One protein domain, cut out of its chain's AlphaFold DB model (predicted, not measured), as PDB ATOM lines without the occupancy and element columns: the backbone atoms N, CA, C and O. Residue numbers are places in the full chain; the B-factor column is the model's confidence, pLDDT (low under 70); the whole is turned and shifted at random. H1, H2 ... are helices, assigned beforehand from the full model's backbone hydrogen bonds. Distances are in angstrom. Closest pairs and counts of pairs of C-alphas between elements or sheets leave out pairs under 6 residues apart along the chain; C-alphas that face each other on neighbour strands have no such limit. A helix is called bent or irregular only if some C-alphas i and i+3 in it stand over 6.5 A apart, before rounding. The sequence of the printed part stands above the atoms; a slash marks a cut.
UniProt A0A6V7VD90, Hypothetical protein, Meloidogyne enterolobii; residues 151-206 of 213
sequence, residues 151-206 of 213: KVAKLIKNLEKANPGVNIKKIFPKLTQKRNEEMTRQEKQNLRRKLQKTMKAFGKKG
ATOM      1  N   LYS A 151     247.904 185.455 193.590       60.12
ATOM      2  CA  LYS A 151     247.814 186.561 192.622       60.12
ATOM      3  C   LYS A 151     248.452 187.872 193.107       60.12
ATOM      4  O   LYS A 151     249.220 188.458 192.357       60.12
ATOM      5  N   VAL A 152     248.228 188.295 194.355       68.12
ATOM      6  CA  VAL A 152     248.859 189.508 194.926       68.12
ATOM      7  C   VAL A 152     250.366 189.300 195.072       68.12
ATOM      8  O   VAL A 152     251.153 190.168 194.713       68.12
ATOM      9  N   ALA A 153     250.786 188.112 195.517       72.75
ATOM     10  CA  ALA A 153     252.203 187.759 195.574       72.75
ATOM     11  C   ALA A 153     252.856 187.744 194.175       72.75
ATOM     12  O   ALA A 153     253.995 188.185 194.028       72.75
ATOM     13  N   LYS A 154     252.138 187.270 193.146       77.94
ATOM     14  CA  LYS A 154     252.587 187.302 191.746       77.94
ATOM     15  C   LYS A 154     252.678 188.737 191.217       77.94
ATOM     16  O   LYS A 154     253.676 189.068 190.592       77.94
ATOM     17  N   LEU A 155     251.708 189.594 191.536       75.56
ATOM     18  CA  LEU A 155     251.720 191.013 191.171       75.56
ATOM     19  C   LEU A 155     252.912 191.748 191.803       75.56
ATOM     20  O   LEU A 155     253.641 192.441 191.104       75.56
ATOM     21  N   ILE A 156     253.162 191.539 193.103       79.31
ATOM     22  CA  ILE A 156     254.329 192.112 193.795       79.31
ATOM     23  C   ILE A 156     255.626 191.651 193.121       79.31
ATOM     24  O   ILE A 156     256.476 192.485 192.826       79.31
ATOM     25  N   LYS A 157     255.758 190.354 192.803       82.62
ATOM     26  CA  LYS A 157     256.931 189.827 192.084       82.62
ATOM     27  C   LYS A 157     257.097 190.445 190.693       82.62
ATOM     28  O   LYS A 157     258.216 190.767 190.309       82.62
ATOM     29  N   ASN A 158     256.008 190.616 189.944       81.19
ATOM     30  CA  ASN A 158     256.045 191.232 188.618       81.19
ATOM     31  C   ASN A 158     256.470 192.704 188.697       81.19
ATOM     32  O   ASN A 158     257.307 193.138 187.912       81.19
ATOM     33  N   LEU A 159     255.957 193.450 189.678       77.94
ATOM     34  CA  LEU A 159     256.315 194.852 189.895       77.94
ATOM     35  C   LEU A 159     257.772 195.019 190.355       77.94
ATOM     36  O   LEU A 159     258.451 195.920 189.866       77.94
ATOM     37  N   GLU A 160     258.262 194.144 191.244       85.56
ATOM     38  CA  GLU A 160     259.676 194.097 191.658       85.56
ATOM     39  C   GLU A 160     260.594 193.749 190.471       85.56
ATOM     40  O   GLU A 160     261.665 194.335 190.337       85.56
ATOM     41  N   LYS A 161     260.163 192.850 189.573       87.44
ATOM     42  CA  LYS A 161     260.907 192.490 188.352       87.44
ATOM     43  C   LYS A 161     260.937 193.626 187.326       87.44
ATOM     44  O   LYS A 161     261.967 193.844 186.700       87.44
ATOM     45  N   ALA A 162     259.824 194.338 187.153       79.88
ATOM     46  CA  ALA A 162     259.720 195.458 186.218       79.88
ATOM     47  C   ALA A 162     260.474 196.712 186.695       79.88
ATOM     48  O   ALA A 162     260.822 197.558 185.880       79.88
ATOM     49  N   ASN A 163     260.733 196.838 188.003       79.69
ATOM     50  CA  ASN A 163     261.385 198.004 188.600       79.69
ATOM     51  C   ASN A 163     262.543 197.582 189.520       79.69
ATOM     52  O   ASN A 163     262.428 197.692 190.749       79.69
ATOM     53  N   PRO A 164     263.664 197.100 188.951       82.19
ATOM     54  CA  PRO A 164     264.832 196.715 189.732       82.19
ATOM     55  C   PRO A 164     265.335 197.919 190.546       82.19
ATOM     56  O   PRO A 164     265.678 198.962 190.000       82.19
ATOM     57  N   GLY A 165     265.314 197.789 191.877       79.44
ATOM     58  CA  GLY A 165     265.653 198.856 192.833       79.44
ATOM     59  C   GLY A 165     264.486 199.306 193.720       79.44
ATOM     60  O   GLY A 165     264.706 199.866 194.795       79.44
ATOM     61  N   VAL A 166     263.240 198.996 193.346       77.00
ATOM     62  CA  VAL A 166     262.057 199.281 194.170       77.00
ATOM     63  C   VAL A 166     261.728 198.065 195.034       77.00
ATOM     64  O   VAL A 166     261.094 197.112 194.593       77.00
ATOM     65  N   ASN A 167     262.129 198.096 196.306       77.44
ATOM     66  CA  ASN A 167     261.738 197.063 197.267       77.44
ATOM     67  C   ASN A 167     260.322 197.355 197.792       77.44
ATOM     68  O   ASN A 167     260.139 198.079 198.772       77.44
ATOM     69  N   ILE A 168     259.307 196.802 197.125       72.94
ATOM     70  CA  ILE A 168     257.886 197.039 197.440       72.94
ATOM     71  C   ILE A 168     257.562 196.612 198.874       72.94
ATOM     72  O   ILE A 168     256.799 197.290 199.567       72.94
ATOM     73  N   LYS A 169     258.216 195.556 199.370       72.31
ATOM     74  CA  LYS A 169     258.091 195.110 200.766       72.31
ATOM     75  C   LYS A 169     258.582 196.166 201.764       72.31
ATOM     76  O   LYS A 169     257.979 196.309 202.823       72.31
ATOM     77  N   LYS A 170     259.611 196.956 201.425       71.81
ATOM     78  CA  LYS A 170     260.062 198.111 202.233       71.81
ATOM     79  C   LYS A 170     259.129 199.321 202.142       71.81
ATOM     80  O   LYS A 170     259.087 200.115 203.077       71.81
ATOM     81  N   ILE A 171     258.380 199.478 201.049       66.88
ATOM     82  CA  ILE A 171     257.411 200.580 200.885       66.88
ATOM     83  C   ILE A 171     256.124 200.290 201.667       66.88
ATOM     84  O   ILE A 171     255.522 201.202 202.246       66.88
ATOM     85  N   PHE A 172     255.737 199.014 201.748       64.31
ATOM     86  CA  PHE A 172     254.540 198.559 202.454       64.31
ATOM     87  C   PHE A 172     254.832 197.498 203.529       64.31
ATOM     88  O   PHE A 172     254.207 196.437 203.525       64.31
ATOM     89  N   PRO A 173     255.705 197.778 204.514       59.16
ATOM     90  CA  PRO A 173     256.077 196.797 205.538       59.16
ATOM     91  C   PRO A 173     254.856 196.331 206.348       59.16
ATOM     92  O   PRO A 173     254.738 195.163 206.719       59.16
ATOM     93  N   LYS A 174     253.874 197.229 206.520       54.41
ATOM     94  CA  LYS A 174     252.613 196.965 207.225       54.41
ATOM     95  C   LYS A 174     251.648 196.030 206.480       54.41
ATOM     96  O   LYS A 174     250.787 195.463 207.143       54.41
ATOM     97  N   LEU A 175     251.783 195.837 205.160       52.91
ATOM     98  CA  LEU A 175     250.957 194.866 204.420       52.91
ATOM     99  C   LEU A 175     251.365 193.422 204.735       52.91
ATOM    100  O   LEU A 175     250.527 192.529 204.709       52.91
ATOM    101  N   THR A 176     252.643 193.191 205.029       48.72
ATOM    102  CA  THR A 176     253.195 191.863 205.335       48.72
ATOM    103  C   THR A 176     253.200 191.529 206.826       48.72
ATOM    104  O   THR A 176     253.151 190.352 207.171       48.72
ATOM    105  N   GLN A 177     253.262 192.531 207.712       47.28
ATOM    106  CA  GLN A 177     253.532 192.307 209.138       47.28
ATOM    107  C   GLN A 177     252.277 192.254 210.030       47.28
ATOM    108  O   GLN A 177     252.275 191.527 211.019       47.28
ATOM    109  N   LYS A 178     251.172 192.935 209.684       48.03
ATOM    110  CA  LYS A 178     249.909 192.831 210.445       48.03
ATOM    111  C   LYS A 178     249.092 191.629 209.968       48.03
ATOM    112  O   LYS A 178     248.052 191.775 209.337       48.03
ATOM    113  N   ARG A 179     249.585 190.423 210.255       46.16
ATOM    114  CA  ARG A 179     248.846 189.180 209.985       46.16
ATOM    115  C   ARG A 179     247.683 188.967 210.972       46.16
ATOM    116  O   ARG A 179     246.779 188.227 210.620       46.16
ATOM    117  N   ASN A 180     247.667 189.648 212.133       43.56
ATOM    118  CA  ASN A 180     246.772 189.311 213.255       43.56
ATOM    119  C   ASN A 180     246.097 190.483 214.015       43.56
ATOM    120  O   ASN A 180     245.442 190.215 215.015       43.56
ATOM    121  N   GLU A 181     246.194 191.750 213.594       51.81
ATOM    122  CA  GLU A 181     245.571 192.861 214.350       51.81
ATOM    123  C   GLU A 181     244.647 193.733 213.497       51.81
ATOM    124  O   GLU A 181     245.007 194.159 212.393       51.81
ATOM    125  N   GLU A 182     243.459 194.016 214.042       59.16
ATOM    126  CA  GLU A 182     242.441 194.911 213.490       59.16
ATOM    127  C   GLU A 182     243.023 196.301 213.215       59.16
ATOM    128  O   GLU A 182     243.175 197.153 214.086       59.16
ATOM    129  N   MET A 183     243.357 196.536 211.952       70.31
ATOM    130  CA  MET A 183     243.731 197.852 211.456       70.31
ATOM    131  C   MET A 183     242.526 198.794 211.592       70.31
ATOM    132  O   MET A 183     241.447 198.489 211.065       70.31
ATOM    133  N   THR A 184     242.689 199.935 212.266       81.94
ATOM    134  CA  THR A 184     241.567 200.865 212.481       81.94
ATOM    135  C   THR A 184     241.077 201.449 211.150       81.94
ATOM    136  O   THR A 184     241.824 201.524 210.168       81.94
ATOM    137  N   ARG A 185     239.812 201.903 211.089       68.50
ATOM    138  CA  ARG A 185     239.256 202.564 209.886       68.50
ATOM    139  C   ARG A 185     240.149 203.721 209.409       68.50
ATOM    140  O   ARG A 185     240.389 203.852 208.209       68.50
ATOM    141  N   GLN A 186     240.710 204.487 210.346       74.81
ATOM    142  CA  GLN A 186     241.616 205.600 210.058       74.81
ATOM    143  C   GLN A 186     242.947 205.134 209.446       74.81
ATOM    144  O   GLN A 186     243.433 205.725 208.480       74.81
ATOM    145  N   GLU A 187     243.533 204.050 209.962       77.62
ATOM    146  CA  GLU A 187     244.764 203.472 209.412       77.62
ATOM    147  C   GLU A 187     244.569 202.979 207.972       77.62
ATOM    148  O   GLU A 187     245.409 203.254 207.110       77.62
ATOM    149  N   LYS A 188     243.435 202.321 207.686       72.19
ATOM    150  CA  LYS A 188     243.081 201.885 206.325       72.19
ATOM    151  C   LYS A 188     242.964 203.075 205.367       72.19
ATOM    152  O   LYS A 188     243.511 203.035 204.263       72.19
ATOM    153  N   GLN A 189     242.307 204.157 205.793       71.75
ATOM    154  CA  GLN A 189     242.154 205.365 204.979       71.75
ATOM    155  C   GLN A 189     243.504 206.048 204.702       71.75
ATOM    156  O   GLN A 189     243.779 206.460 203.571       71.75
ATOM    157  N   ASN A 190     244.385 206.107 205.702       79.62
ATOM    158  CA  ASN A 190     245.739 206.637 205.544       79.62
ATOM    159  C   ASN A 190     246.578 205.795 204.570       79.62
ATOM    160  O   ASN A 190     247.294 206.356 203.734       79.62
ATOM    161  N   LEU A 191     246.460 204.463 204.623       76.19
ATOM    162  CA  LEU A 191     247.150 203.561 203.700       76.19
ATOM    163  C   LEU A 191     246.685 203.777 202.251       76.19
ATOM    164  O   LEU A 191     247.523 203.909 201.359       76.19
ATOM    165  N   ARG A 192     245.368 203.902 202.028       68.19
ATOM    166  CA  ARG A 192     244.782 204.207 200.709       68.19
ATOM    167  C   ARG A 192     245.318 205.522 200.139       68.19
ATOM    168  O   ARG A 192     245.789 205.552 199.003       68.19
ATOM    169  N   ARG A 193     245.333 206.596 200.938       77.88
ATOM    170  CA  ARG A 193     245.885 207.902 200.525       77.88
ATOM    171  C   ARG A 193     247.365 207.805 200.155       77.88
ATOM    172  O   ARG A 193     247.798 208.425 199.183       77.88
ATOM    173  N   LYS A 194     248.148 207.025 200.909       79.56
ATOM    174  CA  LYS A 194     249.574 206.811 200.626       79.56
ATOM    175  C   LYS A 194     249.774 206.037 199.320       79.56
ATOM    176  O   LYS A 194     250.565 206.480 198.497       79.56
ATOM    177  N   LEU A 195     249.017 204.960 199.096       72.25
ATOM    178  CA  LEU A 195     249.059 204.173 197.858       72.25
ATOM    179  C   LEU A 195     248.733 205.037 196.629       72.25
ATOM    180  O   LEU A 195     249.499 205.050 195.668       72.25
ATOM    181  N   GLN A 196     247.658 205.829 196.695       73.00
ATOM    182  CA  GLN A 196     247.259 206.731 195.610       73.00
ATOM    183  C   GLN A 196     248.329 207.784 195.298       73.00
ATOM    184  O   GLN A 196     248.618 208.038 194.129       73.00
ATOM    185  N   LYS A 197     248.952 208.389 196.322       80.00
ATOM    186  CA  LYS A 197     250.061 209.338 196.122       80.00
ATOM    187  C   LYS A 197     251.250 208.672 195.430       80.00
ATOM    188  O   LYS A 197     251.804 209.249 194.498       80.00
ATOM    189  N   THR A 198     251.603 207.456 195.845       75.06
ATOM    190  CA  THR A 198     252.699 206.693 195.243       75.06
ATOM    191  C   THR A 198     252.406 206.344 193.782       75.06
ATOM    192  O   THR A 198     253.254 206.569 192.925       75.06
ATOM    193  N   MET A 199     251.194 205.880 193.466       70.62
ATOM    194  CA  MET A 199     250.790 205.598 192.084       70.62
ATOM    195  C   MET A 199     250.820 206.849 191.199       70.62
ATOM    196  O   MET A 199     251.354 206.804 190.094       70.62
ATOM    197  N   LYS A 200     250.327 207.992 191.698       75.62
ATOM    198  CA  LYS A 200     250.419 209.277 190.983       75.62
ATOM    199  C   LYS A 200     251.872 209.694 190.736       75.62
ATOM    200  O   LYS A 200     252.181 210.222 189.672       75.62
ATOM    201  N   ALA A 201     252.767 209.452 191.695       75.38
ATOM    202  CA  ALA A 201     254.191 209.733 191.534       75.38
ATOM    203  C   ALA A 201     254.854 208.820 190.489       75.38
ATOM    204  O   ALA A 201     255.697 209.292 189.732       75.38
ATOM    205  N   PHE A 202     254.452 207.548 190.407       72.31
ATOM    206  CA  PHE A 202     254.933 206.630 189.371       72.31
ATOM    207  C   PHE A 202     254.420 207.002 187.974       72.31
ATOM    208  O   PHE A 202     255.217 207.044 187.041       72.31
ATOM    209  N   GLY A 203     253.140 207.371 187.838       72.50
ATOM    210  CA  GLY A 203     252.576 207.829 186.561       72.50
ATOM    211  C   GLY A 203     253.262 209.091 186.018       72.50
ATOM    212  O   GLY A 203     253.553 209.175 184.830       72.50
ATOM    213  N   LYS A 204     253.628 210.040 186.893       73.69
ATOM    214  CA  LYS A 204     254.393 211.241 186.501       73.69
ATOM    215  C   LYS A 204     255.823 210.951 186.038       73.69
ATOM    216  O   LYS A 204     256.405 211.781 185.354       73.69
ATOM    217  N   LYS A 205     256.396 209.804 186.413       73.75
ATOM    218  CA  LYS A 205     257.750 209.393 186.008       73.75
ATOM    219  C   LYS A 205     257.782 208.650 184.666       73.75
ATOM    220  O   LYS A 205     258.834 208.140 184.303       73.75
ATOM    221  N   GLY A 206     256.659 208.568 183.944       51.84
ATOM    222  CA  GLY A 206     256.604 207.916 182.630       51.84
ATOM    223  C   GLY A 206     256.787 206.398 182.681       51.84
ATOM    224  O   GLY A 206     257.093 205.782 181.663       51.84
TER     225      GLY A 206
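What this domain is: This is residues 151 to 206 of the 213 residues of the protein "Hypothetical protein" of Meloidogyne enterolobii (UniProt A0A6V7VD90). This is an open, U-shaped model: the long helix H4 makes one arm, the shorter helices H1, H2 and H3 make the other, and residues 178 to 184 join the arms at one end, with no helix touching another. Within the second arm the chain folds back after H1, through residues 163 to 167, into H2 and H3. The printed part has 56 residues with four named helices, in the order H1, H2, H3, H4, and no named strand; its class is all helix. It is loose, with a radius of gyration of the C-alphas of 12.7 A, and elongated, spanning 35 by 23 by 18 A.

How they stand to each other: Begin with H4, residues 185 to 204, the longest helix, which touches no helix. It is apart from H1, residues 151 to 162, from H2, residues 168 to 171, and from H3, residues 173 to 177. Look next at H1 and H2, which are close but not clearly touching; their closest C-alphas, those of Glu 160 and Ile 168, are 6.7 A apart. H2 and H3 are also close but not clearly touching, with their closest C-alphas, those of Lys 169 and Thr 176, 7.4 A apart. H1 and H3 are apart. In the backbones of H1, H3 and H4 you will find every O i to N i+4 pair within hydrogen-bond range. H2 is too short for such a pair, but its 1 pair of O i and N i+3 is within range.

Where its parts are: Find C-alpha 185 at (239.256, 202.564, 209.886); from there H4 runs 20 residues and 29.2 A to C-alpha 204 at (254.393, 211.241, 186.501). Go back to C-alpha 151 at (247.814, 186.561, 192.622), where H1 begins; it runs 12 residues and 16.2 A to Ala 162. H2 runs 5.0 A from Ile 168 to Ile 171, and H3 runs 6.3 A from Pro 173 to Gln 177. No helix is bent.

The domain as a whole: The two C-alphas farthest apart are those of Asn 180 and Gly 206, at 37.2 A. The printed part has no cut. The links from H1 to H2 and from H2 to H3 are tight, and the link from H3 to H4, with 7 residues, is short; no link is long. Residues 161 to 166, 184 to 190 and 199 to 206 stand free. The mean pLDDT of the printed part is 70.5; look for values under 70 at residues 151 to 152, 171 to 182, 185, 192 and 206. H3 has a mean pLDDT of 52.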